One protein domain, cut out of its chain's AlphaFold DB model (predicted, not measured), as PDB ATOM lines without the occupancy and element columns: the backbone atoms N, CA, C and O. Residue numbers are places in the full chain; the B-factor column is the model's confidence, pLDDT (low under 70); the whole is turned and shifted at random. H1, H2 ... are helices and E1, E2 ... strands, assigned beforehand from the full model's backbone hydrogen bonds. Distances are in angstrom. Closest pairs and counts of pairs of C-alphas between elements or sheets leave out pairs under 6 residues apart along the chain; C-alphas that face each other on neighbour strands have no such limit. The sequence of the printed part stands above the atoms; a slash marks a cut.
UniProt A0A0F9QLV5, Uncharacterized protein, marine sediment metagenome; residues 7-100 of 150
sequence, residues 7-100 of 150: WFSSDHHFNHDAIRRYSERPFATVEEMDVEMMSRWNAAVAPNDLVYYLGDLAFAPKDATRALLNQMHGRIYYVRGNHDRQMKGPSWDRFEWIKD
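This is residues 7 to 100 of the 150 residues of an uncharacterized protein of marine sediment metagenome (UniProt A0A0F9QLV5). A small, twisted wall of four parallel strands has its three helices offset toward one side of it, with none squarely over a strand, and no helix on its other face. H2 is the long helix; H1, short, is set nearly at right angles to it near its first residues and far from E4, while H3 lies well away from H2. The printed part has 94 residues, with three named helices and four named strands in the chain order E1 H1 H2 E2 H3 E3 E4; the sheet order is E1 E2 E3 E4, parallel throughout. The class is mixed, helices and strands, though under half of the residues, 46 of 94, are in named elements. The whole is compact, with a radius of gyration of the C-alphas of 12.7 A and spans of 35 by 28 by 21 A.

In the sheet, E1 is residues 7 to 9, 6.7 A long, and C-alpha 7 is at (15.442, 46.142, 11.064). E2 is residues 50 to 53, 9.7 A; E3 is residues 75 to 79, 13.4 A; E4 is residues 95 to 99, 10.4 A, with C-alpha 99 at (28.680, 46.711, 0.443). H2, residues 30 to 44, is 21.0 A long and starts at C-alpha 30, (31.847, 38.151, 26.693). H1 is residues 17 to 22, 9.1 A, and H3 is residues 62 to 69, 10.3 A.

E1 and E4 are the edge strands. E1 and E2 are parallel at 14 degrees, with N 7 and O 50 within hydrogen-bond range at 2.9 A. E2 and E3 are parallel at 26 degrees, with N 53 and O 77 at 2.8 A. E3 and E4 are parallel at 12 degrees, with N 96 and O 76 at 2.9 A. E1, H1, H2, E2 and also E2, H3, E3 are strand-helix-strand units, two parallel neighbour strands with helices between them in the chain, each with a right-handed crossover. H1, H2 and H3 are not on the sheet. H1 and H2 only just touch, with 3 pairs of C-alphas within 8 A, the closest those of Asp 17 and Val 30 at 5.0 A. Of H2, residues 30 to 33 alone touch H1, and the two lines are about perpendicular at 81 degrees. H2 and H3 are apart. Each O i to N i+4 pair in H2 and H3 is within hydrogen-bond range, and in H1 1 of 2.

The two C-alphas farthest apart are those of Ala 28 and Pro 90, 36.4 A. The printed part has no cut. The link from E3 to E4 is long, residues 80 to 94, and the links H2 to E2 and H3 to E3 are tight. The mean pLDDT of the printed part is 94.5, and residues 89 to 90 are under 70.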
ATOM      1  N   TRP A   7      14.594  45.849   9.918       98.38
ATOM      2  CA  TRP A   7      15.442  46.142  11.064       98.38
ATOM      3  C   TRP A   7      16.751  46.776  10.610       98.38
ATOM      4  O   TRP A   7      17.261  46.483   9.525       98.38
ATOM      5  N   PHE A   8      17.299  47.630  11.467       98.25
ATOM      6  CA  PHE A   8      18.603  48.252  11.291       98.25
ATOM      7  C   PHE A   8      19.411  48.018  12.556       98.25
ATOM      8  O   PHE A   8      18.879  48.163  13.656       98.25
ATOM      9  N   SER A   9      20.673  47.637  12.410       98.00
ATOM     10  CA  SER A   9      21.546  47.382  13.552       98.00
ATOM     11  C   SER A   9      23.008  47.542  13.169       98.00
ATOM     12  O   SER A   9      23.342  47.505  11.992       98.00
ATOM     13  N   SER A  10      23.885  47.691  14.154       97.75
ATOM     14  CA  SER A  10      25.329  47.811  13.965       97.75
ATOM     15  C   SER A  10      26.075  47.315  15.209       97.75
ATOM     16  O   SER A  10      25.435  47.008  16.220       97.75
ATOM     17  N   ASP A  11      27.405  47.228  15.133       97.31
ATOM     18  CA  ASP A  11      28.331  47.236  16.276       97.31
ATOM     19  C   ASP A  11      28.045  46.186  17.365       97.31
ATOM     20  O   ASP A  11      28.292  46.408  18.554       97.31
ATOM     21  N   HIS A  12      27.517  45.015  17.005       96.88
ATOM     22  CA  HIS A  12      27.326  43.936  17.971       96.88
ATOM     23  C   HIS A  12      28.659  43.480  18.557       96.88
ATOM     24  O   HIS A  12      28.705  43.200  19.751       96.88
ATOM     25  N   HIS A  13      29.744  43.471  17.775       96.94
ATOM     26  CA  HIS A  13      31.064  43.034  18.231       96.94
ATOM     27  C   HIS A  13      31.016  41.739  19.062       96.94
ATOM     28  O   HIS A  13      31.601  41.658  20.143       96.94
ATOM     29  N   PHE A  14      30.312  40.721  18.566       97.56
ATOM     30  CA  PHE A  14      30.326  39.401  19.189       97.56
ATOM     31  C   PHE A  14      31.769  38.912  19.376       97.56
ATOM     32  O   PHE A  14      32.626  39.168  18.527       97.56
ATOM     33  N   ASN A  15      32.044  38.178  20.451       96.25
ATOM     34  CA  ASN A  15      33.373  37.683  20.829       96.25
ATOM     35  C   ASN A  15      34.426  38.782  21.103       96.25
ATOM     36  O   ASN A  15      35.626  38.533  20.994       96.25
ATOM     37  N   HIS A  16      34.020  40.002  21.477       95.88
ATOM     38  CA  HIS A  16      34.944  41.112  21.745       95.88
ATOM     39  C   HIS A  16      34.911  41.573  23.218       95.88
ATOM     40  O   HIS A  16      34.272  42.564  23.544       95.88
ATOM     41  N   ASP A  17      35.638  40.931  24.143       95.31
ATOM     42  CA  ASP A  17      35.588  41.321  25.577       95.31
ATOM     43  C   ASP A  17      36.021  42.781  25.841       95.31
ATOM     44  O   ASP A  17      35.521  43.432  26.757       95.31
ATOM     45  N   ALA A  18      36.911  43.342  25.016       94.62
ATOM     46  CA  ALA A  18      37.325  44.738  25.164       94.62
ATOM     47  C   ALA A  18      36.173  45.728  24.907       94.62
ATOM     48  O   ALA A  18      36.064  46.717  25.638       94.62
ATOM     49  N   ILE A  19      35.271  45.447  23.952       93.00
ATOM     50  CA  ILE A  19      34.127  46.334  23.675       93.00
ATOM     51  C   ILE A  19      33.152  46.391  24.841       93.00
ATOM     52  O   ILE A  19      32.536  47.423  25.084       93.00
ATOM     53  N   ARG A  20      33.028  45.291  25.589       93.62
ATOM     54  CA  ARG A  20      32.135  45.208  26.742       93.62
ATOM     55  C   ARG A  20      32.503  46.265  27.775       93.62
ATOM     56  O   ARG A  20      31.621  46.932  28.296       93.62
ATOM     57  N   ARG A  21      33.805  46.463  28.013       91.19
ATOM     58  CA  ARG A  21      34.313  47.510  28.909       91.19
ATOM     59  C   ARG A  21      34.234  48.895  28.270       91.19
ATOM     60  O   ARG A  21      33.764  49.820  28.914       91.19
ATOM     61  N   TYR A  22      34.676  49.024  27.019       90.50
ATOM     62  CA  TYR A  22      34.728  50.309  26.315       90.50
ATOM     63  C   TYR A  22      33.348  50.956  26.137       90.50
ATOM     64  O   TYR A  22      33.209  52.162  26.291       90.50
ATOM     65  N   SER A  23      32.325  50.156  25.833       90.44
ATOM     66  CA  SER A  23      30.942  50.611  25.653       90.44
ATOM     67  C   SER A  23      30.068  50.387  26.893       90.44
ATOM     68  O   SER A  23      28.849  50.361  26.760       90.44
ATOM     69  N   GLU A  24      30.676  50.151  28.062       92.56
ATOM     70  CA  GLU A  24      29.986  49.977  29.354       92.56
ATOM     71  C   GLU A  24      28.819  48.969  29.316       92.56
ATOM     72  O   GLU A  24      27.774  49.143  29.945       92.56
ATOM     73  N   ARG A  25      28.977  47.881  28.555       93.06
ATOM     74  CA  ARG A  25      27.932  46.864  28.413       93.06
ATOM     75  C   ARG A  25      27.803  46.074  29.722       93.06
ATOM     76  O   ARG A  25      28.812  45.566  30.219       93.06
ATOM     77  N   PRO A  26      26.584  45.898  30.260       95.56
ATOM     78  CA  PRO A  26      26.361  45.408  31.621       95.56
ATOM     79  C   PRO A  26      26.403  43.873  31.716       95.56
ATOM     80  O   PRO A  26      25.457  43.253  32.187       95.56
ATOM     81  N   PHE A  27      27.491  43.255  31.257       96.88
ATOM     82  CA  PHE A  27      27.694  41.803  31.301       96.88
ATOM     83  C   PHE A  27      28.971  41.472  32.061       96.88
ATOM     84  O   PHE A  27      29.946  42.226  31.981       96.88
ATOM     85  N   ALA A  28      29.002  40.351  32.780       96.12
ATOM     86  CA  ALA A  28      30.190  39.926  33.512       96.12
ATOM     87  C   ALA A  28      31.273  39.397  32.559       96.12
ATOM     88  O   ALA A  28      32.457  39.714  32.728       96.12
ATOM     89  N   THR A  29      30.866  38.646  31.529       97.81
ATOM     90  CA  THR A  29      31.767  38.054  30.529       97.81
ATOM     91  C   THR A  29      31.295  38.304  29.095       97.81
ATOM     92  O   THR A  29      30.173  38.757  28.856       97.81
ATOM     93  N   VAL A  30      32.176  38.044  28.123       96.94
ATOM     94  CA  VAL A  30      31.847  38.151  26.693       96.94
ATOM     95  C   VAL A  30      30.874  37.053  26.257       96.94
ATOM     96  O   VAL A  30      30.011  37.297  25.428       96.94
ATOM     97  N   GLU A  31      30.947  35.873  26.868       97.50
ATOM     98  CA  GLU A  31      30.046  34.757  26.584       97.50
ATOM     99  C   GLU A  31      28.614  35.072  27.028       97.50
ATOM    100  O   GLU A  31      27.671  34.828  26.279       97.50
ATOM    101  N   GLU A  32      28.443  35.656  28.222       98.06
ATOM    102  CA  GLU A  32      27.134  36.111  28.707       98.06
ATOM    103  C   GLU A  32      26.540  37.178  27.776       98.06
ATOM    104  O   GLU A  32      25.373  37.091  27.389       98.06
ATOM    105  N   MET A  33      27.366  38.149  27.369       97.62
ATOM    106  CA  MET A  33      26.985  39.191  26.416       97.62
ATOM    107  C   MET A  33      26.519  38.593  25.084       97.62
ATOM    108  O   MET A  33      25.442  38.939  24.600       97.62
ATOM    109  N   ASP A  34      27.311  37.696  24.496       98.00
ATOM    110  CA  ASP A  34      27.028  37.102  23.191       98.00
ATOM    111  C   ASP A  34      25.728  36.280  23.210       98.00
ATOM    112  O   ASP A  34      24.906  36.400  22.297       98.00
ATOM    113  N   VAL A  35      25.508  35.488  24.267       98.19
ATOM    114  CA  VAL A  35      24.280  34.694  24.444       98.19
ATOM    115  C   VAL A  35      23.052  35.598  24.542       98.19
ATOM    116  O   VAL A  35      22.069  35.380  23.829       98.19
ATOM    117  N   GLU A  36      23.103  36.629  25.385       98.31
ATOM    118  CA  GLU A  36      21.965  37.529  25.581       98.31
ATOM    119  C   GLU A  36      21.676  38.360  24.323       98.31
ATOM    120  O   GLU A  36      20.519  38.524  23.931       98.31
ATOM    121  N   MET A  37      22.712  38.853  23.641       98.06
ATOM    122  CA  MET A  37      22.554  39.607  22.397       98.06
ATOM    123  C   MET A  37      21.934  38.751  21.287       98.06
ATOM    124  O   MET A  37      21.022  39.216  20.603       98.06
ATOM    125  N   MET A  38      22.362  37.492  21.140       98.50
ATOM    126  CA  MET A  38      21.764  36.554  20.183       98.50
ATOM    127  C   MET A  38      20.299  36.245  20.522       98.50
ATOM    128  O   MET A  38      19.442  36.237  19.637       98.50
ATOM    129  N   SER A  39      19.995  36.032  21.806       98.50
ATOM    130  CA  SER A  39      18.630  35.809  22.295       98.50
ATOM    131  C   SER A  39      17.708  36.984  21.948       98.50
ATOM    132  O   SER A  39      16.666  36.798  21.315       98.50
ATOM    133  N   ARG A  40      18.125  38.217  22.269       98.31
ATOM    134  CA  ARG A  40      17.370  39.440  21.950       98.31
ATOM    135  C   ARG A  40      17.194  39.645  20.453       98.31
ATOM    136  O   ARG A  40      16.099  40.001  20.022       98.31
ATOM    137  N   TRP A  41      18.241  39.394  19.668       98.50
ATOM    138  CA  TRP A  41      18.159  39.457  18.213       98.50
ATOM    139  C   TRP A  41      17.075  38.518  17.685       98.50
ATOM    140  O   TRP A  41      16.167  38.958  16.984       98.50
ATOM    141  N   ASN A  42      17.129  37.235  18.051       98.50
ATOM    142  CA  ASN A  42      16.205  36.226  17.534       98.50
ATOM    143  C   ASN A  42      14.776  36.377  18.081       98.50
ATOM    144  O   ASN A  42      13.835  35.921  17.431       98.50
ATOM    145  N   ALA A  43      14.604  37.022  19.239       98.31
ATOM    146  CA  ALA A  43      13.295  37.387  19.778       98.31
ATOM    147  C   ALA A  43      12.651  38.568  19.029       98.31
ATOM    148  O   ALA A  43      11.429  38.607  18.891       98.31
ATOM    149  N   ALA A  44      13.454  39.523  18.549       97.94
ATOM    150  CA  ALA A  44      12.973  40.694  17.817       97.94
ATOM    151  C   ALA A  44      12.801  40.427  16.313       97.94
ATOM    152  O   ALA A  44      11.806  40.836  15.717       97.94
ATOM    153  N   VAL A  45      13.763  39.737  15.701       98.38
ATOM    154  CA  VAL A  45      13.848  39.529  14.253       98.38
ATOM    155  C   VAL A  45      13.264  38.168  13.889       98.38
ATOM    156  O   VAL A  45      13.756  37.125  14.324       98.38
ATOM    157  N   ALA A  46      12.236  38.153  13.040       97.94
ATOM    158  CA  ALA A  46      11.706  36.910  12.492       97.94
ATOM    159  C   ALA A  46      12.611  36.364  11.365       97.94
ATOM    160  O   ALA A  46      13.272  37.141  10.673       97.94
ATOM    161  N   PRO A  47      12.607  35.045  11.076       96.94
ATOM    162  CA  PRO A  47      13.497  34.445  10.074       96.94
ATOM    163  C   PRO A  47      13.465  35.094   8.679       96.94
ATOM    164  O   PRO A  47      14.488  35.126   8.000       96.94
ATOM    165  N   ASN A  48      12.312  35.631   8.267       96.69
ATOM    166  CA  ASN A  48      12.113  36.249   6.951       96.69
ATOM    167  C   ASN A  48      12.163  37.785   6.960       96.69
ATOM    168  O   ASN A  48      11.991  38.386   5.896       96.69
ATOM    169  N   ASP A  49      12.372  38.419   8.117       98.38
ATOM    170  CA  ASP A  49      12.513  39.874   8.204       98.38
ATOM    171  C   ASP A  49      13.755  40.348   7.454       98.38
ATOM    172  O   ASP A  49      14.721  39.610   7.286       98.38
ATOM    173  N   LEU A  50      13.740  41.590   6.983       98.31
ATOM    174  CA  LEU A  50      14.869  42.191   6.284       98.31
ATOM    175  C   LEU A  50      15.723  42.946   7.294       98.31
ATOM    176  O   LEU A  50      15.210  43.813   8.000       98.31
ATOM    177  N   VAL A  51      17.022  42.668   7.335       98.62
ATOM    178  CA  VAL A  51      17.923  43.344   8.267       98.62
ATOM    179  C   VAL A  51      19.041  44.028   7.512       98.62
ATOM    180  O   VAL A  51      19.782  43.377   6.784       98.62
ATOM    181  N   TYR A  52      19.180  45.334   7.703       98.62
ATOM    182  CA  TYR A  52      20.336  46.088   7.244       98.62
ATOM    183  C   TYR A  52      21.306  46.218   8.413       98.62
ATOM    184  O   TYR A  52      21.004  46.874   9.408       98.62
ATOM    185  N   TYR A  53      22.453  45.555   8.307       98.44
ATOM    186  CA  TYR A  53      23.452  45.500   9.363       98.44
ATOM    187  C   TYR A  53      24.673  46.341   8.979       98.44
ATOM    188  O   TYR A  53      25.283  46.102   7.939       98.44
ATOM    189  N   LEU A  54      25.013  47.338   9.794       98.19
ATOM    190  CA  LEU A  54      25.938  48.423   9.469       98.19
ATOM    191  C   LEU A  54      27.331  48.216  10.071       98.19
ATOM    192  O   LEU A  54      27.949  49.164  10.529       98.19
ATOM    193  N   GLY A  55      27.849  46.994  10.005       96.94
ATOM    194  CA  GLY A  55      29.263  46.721  10.242       96.94
ATOM    195  C   GLY A  55      29.611  46.333  11.672       96.94
ATOM    196  O   GLY A  55      28.801  46.439  12.595       96.94
ATOM    197  N   ASP A  56      30.834  45.830  11.821       96.88
ATOM    198  CA  ASP A  56      31.441  45.412  13.080       96.88
ATOM    199  C   ASP A  56      30.607  44.353  13.825       96.88
ATOM    200  O   ASP A  56      30.216  44.478  14.991       96.88
ATOM    201  N   LEU A  57      30.310  43.259  13.115       96.88
ATOM    202  CA  LEU A  57      29.509  42.159  13.648       96.88
ATOM    203  C   LEU A  57      30.229  41.382  14.748       96.88
ATOM    204  O   LEU A  57      29.647  41.141  15.802       96.88
ATOM    205  N   ALA A  58      31.462  40.942  14.495       96.12
ATOM    206  CA  ALA A  58      32.171  40.023  15.379       96.12
ATOM    207  C   ALA A  58      33.687  40.230  15.340       96.12
ATOM    208  O   ALA A  58      34.272  40.477  14.287       96.12
ATOM    209  N   PHE A  59      34.329  40.039  16.491       95.06
ATOM    210  CA  PHE A  59      35.777  39.985  16.653       95.06
ATOM    211  C   PHE A  59      36.239  38.525  16.768       95.06
ATOM    212  O   PHE A  59      36.781  38.085  17.776       95.06
ATOM    213  N   ALA A  60      35.972  37.744  15.723       92.88
ATOM    214  CA  ALA A  60      36.269  36.317  15.682       92.88
ATOM    215  C   ALA A  60      36.787  35.895  14.297       92.88
ATOM    216  O   ALA A  60      36.513  36.578  13.304       92.88
ATOM    217  N   PRO A  61      37.487  34.749  14.192       91.69
ATOM    218  CA  PRO A  61      37.843  34.169  12.905       91.69
ATOM    219  C   PRO A  61      36.615  33.904  12.026       91.69
ATOM    220  O   PRO A  61      35.478  33.795  12.500       91.69
ATOM    221  N   LYS A  62      36.866  33.731  10.728       91.00
ATOM    222  CA  LYS A  62      35.828  33.576   9.707       91.00
ATOM    223  C   LYS A  62      34.829  32.471  10.029       91.00
ATOM    224  O   LYS A  62      33.631  32.715   9.961       91.00
ATOM    225  N   ASP A  63      35.301  31.286  10.402       91.75
ATOM    226  CA  ASP A  63      34.421  30.134  10.630       91.75
ATOM    227  C   ASP A  63      33.545  30.312  11.873       91.75
ATOM    228  O   ASP A  63      32.350  30.025  11.823       91.75
ATOM    229  N   ALA A  64      34.093  30.891  12.944       92.62
ATOM    230  CA  ALA A  64      33.320  31.261  14.129       92.62
ATOM    231  C   ALA A  64      32.264  32.331  13.796       92.62
ATOM    232  O   ALA A  64      31.106  32.217  14.190       92.62
ATOM    233  N   THR A  65      32.630  33.322  12.978       94.12
ATOM    234  CA  THR A  65      31.697  34.357  12.506       94.12
ATOM    235  C   THR A  65      30.595  33.763  11.620       94.12
ATOM    236  O   THR A  65      29.434  34.147  11.739       94.12
ATOM    237  N   ARG A  66      30.913  32.785  10.760       93.56
ATOM    238  CA  ARG A  66      29.914  32.054   9.959       93.56
ATOM    239  C   ARG A  66      28.973  31.236  10.841       93.56
ATOM    240  O   ARG A  66      27.768  31.253  10.607       93.56
ATOM    241  N   ALA A  67      29.501  30.543  11.850       94.56
ATOM    242  CA  ALA A  67      28.691  29.784  12.800       94.56
ATOM    243  C   ALA A  67      27.726  30.691  13.578       94.56
ATOM    244  O   ALA A  67      26.577  30.313  13.802       94.56
ATOM    245  N   LEU A  68      28.166  31.900  13.933       95.25
ATOM    246  CA  LEU A  68      27.325  32.920  14.549       95.25
ATOM    247  C   LEU A  68      26.228  33.413  13.593       95.25
ATOM    248  O   LEU A  68      25.051  33.374  13.933       95.25
ATOM    249  N   LEU A  69      26.595  33.794  12.367       95.56
ATOM    250  CA  LEU A  69      25.651  34.257  11.341       95.56
ATOM    251  C   LEU A  69      24.556  33.235  11.017       95.56
ATOM    252  O   LEU A  69      23.415  33.613  10.760       95.56
ATOM    253  N   ASN A  70      24.885  31.944  11.029       96.00
ATOM    254  CA  ASN A  70      23.917  30.879  10.767       96.00
ATOM    255  C   ASN A  70      22.844  30.749  11.860       96.00
ATOM    256  O   ASN A  70      21.790  30.180  11.594       96.00
ATOM    257  N   GLN A  71      23.096  31.277  13.060       97.00
ATOM    258  CA  GLN A  71      22.137  31.290  14.168       97.00
ATOM    259  C   GLN A  71      21.245  32.540  14.168       97.00
ATOM    260  O   GLN A  71      20.216  32.549  14.842       97.00
ATOM    261  N   MET A  72      21.616  33.585  13.421       98.19
ATOM    262  CA  MET A  72      20.874  34.843  13.374       98.19
ATOM    263  C   MET A  72      19.665  34.744  12.435       98.19
ATOM    264  O   MET A  72      19.784  34.404  11.249       98.19
ATOM    265  N   HIS A  73      18.491  35.101  12.953       98.31
ATOM    266  CA  HIS A  73      17.284  35.295  12.156       98.31
ATOM    267  C   HIS A  73      17.411  36.485  11.194       98.31
ATOM    268  O   HIS A  73      18.156  37.436  11.440       98.31
ATOM    269  N   GLY A  74      16.628  36.436  10.114       98.00
ATOM    270  CA  GLY A  74      16.478  37.521   9.148       98.00
ATOM    271  C   GLY A  74      17.298  37.336   7.871       98.00
ATOM    272  O   GLY A  74      18.266  36.583   7.791       98.00
ATOM    273  N   ARG A  75      16.909  38.051   6.824       97.94
ATOM    274  CA  ARG A  75      17.638  38.194   5.565       97.94
ATOM    275  C   ARG A  75      18.562  39.395   5.693       97.94
ATOM    276  O   ARG A  75      18.094  40.531   5.738       97.94
ATOM    277  N   ILE A  76      19.859  39.131   5.818       98.00
ATOM    278  CA  ILE A  76      20.827  40.143   6.243       98.00
ATOM    279  C   ILE A  76      21.501  40.777   5.024       98.00
ATOM    280  O   ILE A  76      22.143  40.105   4.216       98.00
ATOM    281  N   TYR A  77      21.365  42.091   4.924       97.88
ATOM    282  CA  TYR A  77      22.047  42.989   4.007       97.88
ATOM    283  C   TYR A  77      23.159  43.701   4.768       97.88
ATOM    284  O   TYR A  77      22.886  44.367   5.766       97.88
ATOM    285  N   TYR A  78      24.407  43.561   4.333       97.62
ATOM    286  CA  TYR A  78      25.549  43.939   5.160       97.62
ATOM    287  C   TYR A  78      26.314  45.139   4.597       97.62
ATOM    288  O   TYR A  78      26.759  45.121   3.449       97.62
ATOM    289  N   VAL A  79      26.508  46.169   5.416       97.38
ATOM    290  CA  VAL A  79      27.378  47.317   5.138       97.38
ATOM    291  C   VAL A  79      28.621  47.199   6.018       97.38
ATOM    292  O   VAL A  79      28.496  47.131   7.232       97.38
ATOM    293  N   ARG A  80      29.815  47.112   5.426       96.56
ATOM    294  CA  ARG A  80      31.059  46.765   6.137       96.56
ATOM    295  C   ARG A  80      31.538  47.864   7.085       96.56
ATOM    296  O   ARG A  80      31.590  49.030   6.695       96.56
ATOM    297  N   GLY A  81      31.976  47.452   8.274       96.06
ATOM    298  CA  GLY A  81      32.743  48.268   9.215       96.06
ATOM    299  C   GLY A  81      34.256  48.040   9.117       96.06
ATOM    300  O   GLY A  81      34.742  47.242   8.304       96.06
ATOM    301  N   ASN A  82      35.039  48.754   9.931       94.12
ATOM    302  CA  ASN A  82      36.508  48.652   9.926       94.12
ATOM    303  C   ASN A  82      37.032  47.310  10.444       94.12
ATOM    304  O   ASN A  82      38.137  46.904  10.049       94.12
ATOM    305  N   HIS A  83      36.282  46.620  11.305       89.88
ATOM    306  CA  HIS A  83      36.685  45.324  11.845       89.88
ATOM    307  C   HIS A  83      36.318  44.149  10.923       89.88
ATOM    308  O   HIS A  83      36.844  43.047  11.085       89.88
ATOM    309  N   ASP A  84      35.563  44.387   9.849       90.75
ATOM    310  CA  ASP A  84      35.062  43.347   8.939       90.75
ATOM    311  C   ASP A  84      36.031  42.980   7.802       90.75
ATOM    312  O   ASP A  84      35.628  42.624   6.692       90.75
ATOM    313  N   ARG A  85      37.347  43.039   8.038       84.56
ATOM    314  CA  ARG A  85      38.364  42.805   6.987       84.56
ATOM    315  C   ARG A  85      38.234  41.437   6.313       84.56
ATOM    316  O   ARG A  85      38.533  41.306   5.127       84.56
ATOM    317  N   GLN A  86      37.759  40.439   7.058       83.06
ATOM    318  CA  GLN A  86      37.483  39.087   6.569       83.06
ATOM    319  C   GLN A  86      36.271  38.999   5.627       83.06
ATOM    320  O   GLN A  86      36.133  38.025   4.883       83.06
ATOM    321  N   MET A  87      35.411  40.021   5.605       82.81
ATOM    322  CA  MET A  87      34.227  40.121   4.742       82.81
ATOM    323  C   MET A  87      34.537  40.696   3.353       82.81
ATOM    324  O   MET A  87      33.708  41.326   2.692       82.81
ATOM    325  N   LYS A  88      35.763  40.463   2.876       74.62
ATOM    326  CA  LYS A  88      36.198  40.759   1.511       74.62
ATOM    327  C   LYS A  88      36.198  39.462   0.698       74.62
ATOM    328  O   LYS A  88      36.963  38.549   0.987       74.62
ATOM    329  N   GLY A  89      35.348  39.386  -0.327       67.50
ATOM    330  CA  GLY A  89      35.332  38.287  -1.303       67.50
ATOM    331  C   GLY A  89      34.114  37.349  -1.226       67.50
ATOM    332  O   GLY A  89      33.300  37.453  -0.307       67.50
ATOM    333  N   PRO A  90      33.978  36.422  -2.194       64.25
ATOM    334  CA  PRO A  90      32.731  35.718  -2.527       64.25
ATOM    335  C   PRO A  90      32.411  34.518  -1.613       64.25
ATOM    336  O   PRO A  90      32.068  33.449  -2.092       64.25
ATOM    337  N   SER A  91      32.576  34.643  -0.295       79.12
ATOM    338  CA  SER A  91      32.557  33.476   0.615       79.12
ATOM    339  C   SER A  91      31.651  33.622   1.837       79.12
ATOM    340  O   SER A  91      31.905  33.023   2.885       79.12
ATOM    341  N   TRP A  92      30.609  34.439   1.699       89.00
ATOM    342  CA  TRP A  92      29.690  34.809   2.771       89.00
ATOM    343  C   TRP A  92      28.238  34.643   2.321       89.00
ATOM    344  O   TRP A  92      27.491  35.605   2.177       89.00
ATOM    345  N   ASP A  93      27.849  33.387   2.123       89.06
ATOM    346  CA  ASP A  93      26.573  32.989   1.504       89.06
ATOM    347  C   ASP A  93      25.338  33.339   2.350       89.06
ATOM    348  O   ASP A  93      24.205  33.235   1.888       89.06
ATOM    349  N   ARG A  94      25.547  33.744   3.609       93.25
ATOM    350  CA  ARG A  94      24.465  34.100   4.527       93.25
ATOM    351  C   ARG A  94      23.935  35.518   4.314       93.25
ATOM    352  O   ARG A  94      22.832  35.814   4.773       93.25
ATOM    353  N   PHE A  95      24.687  36.375   3.629       94.75
ATOM    354  CA  PHE A  95      24.245  37.724   3.307       94.75
ATOM    355  C   PHE A  95      23.589  37.773   1.932       94.75
ATOM    356  O   PHE A  95      24.062  37.169   0.977       94.75
ATOM    357  N   GLU A  96      22.536  38.572   1.820       96.31
ATOM    358  CA  GLU A  96      21.905  38.883   0.536       96.31
ATOM    359  C   GLU A  96      22.837  39.739  -0.339       96.31
ATOM    360  O   GLU A  96      22.889  39.584  -1.557       96.31
ATOM    361  N   TRP A  97      23.586  40.651   0.290       95.50
ATOM    362  CA  TRP A  97      24.729  41.343  -0.304       95.50
ATOM    363  C   TRP A  97      25.642  41.927   0.775       95.50
ATOM    364  O   TRP A  97      25.232  42.118   1.921       95.50
ATOM    365  N   ILE A  98      26.869  42.268   0.370       95.56
ATOM    366  CA  ILE A  98      27.849  43.003   1.176       95.56
ATOM    367  C   ILE A  98      28.298  44.244   0.399       95.56
ATOM    368  O   ILE A  98      28.680  44.128  -0.768       95.56
ATOM    369  N   LYS A  99      28.261  45.421   1.026       95.81
ATOM    370  CA  LYS A  99      28.680  46.711   0.443       95.81
ATOM    371  C   LYS A  99      29.431  47.555   1.476       95.81
ATOM    372  O   LYS A  99      29.437  47.217   2.648       95.81
ATOM    373  N   ASP A 100      30.049  48.654   1.055       95.50
ATOM    374  CA  ASP A 100      30.632  49.662   1.971       95.50
ATOM    375  C   ASP A 100      29.695  50.859   2.206       95.50
ATOM    376  O   ASP A 100      29.846  51.617   3.158       95.50
TER     377      ASP A 100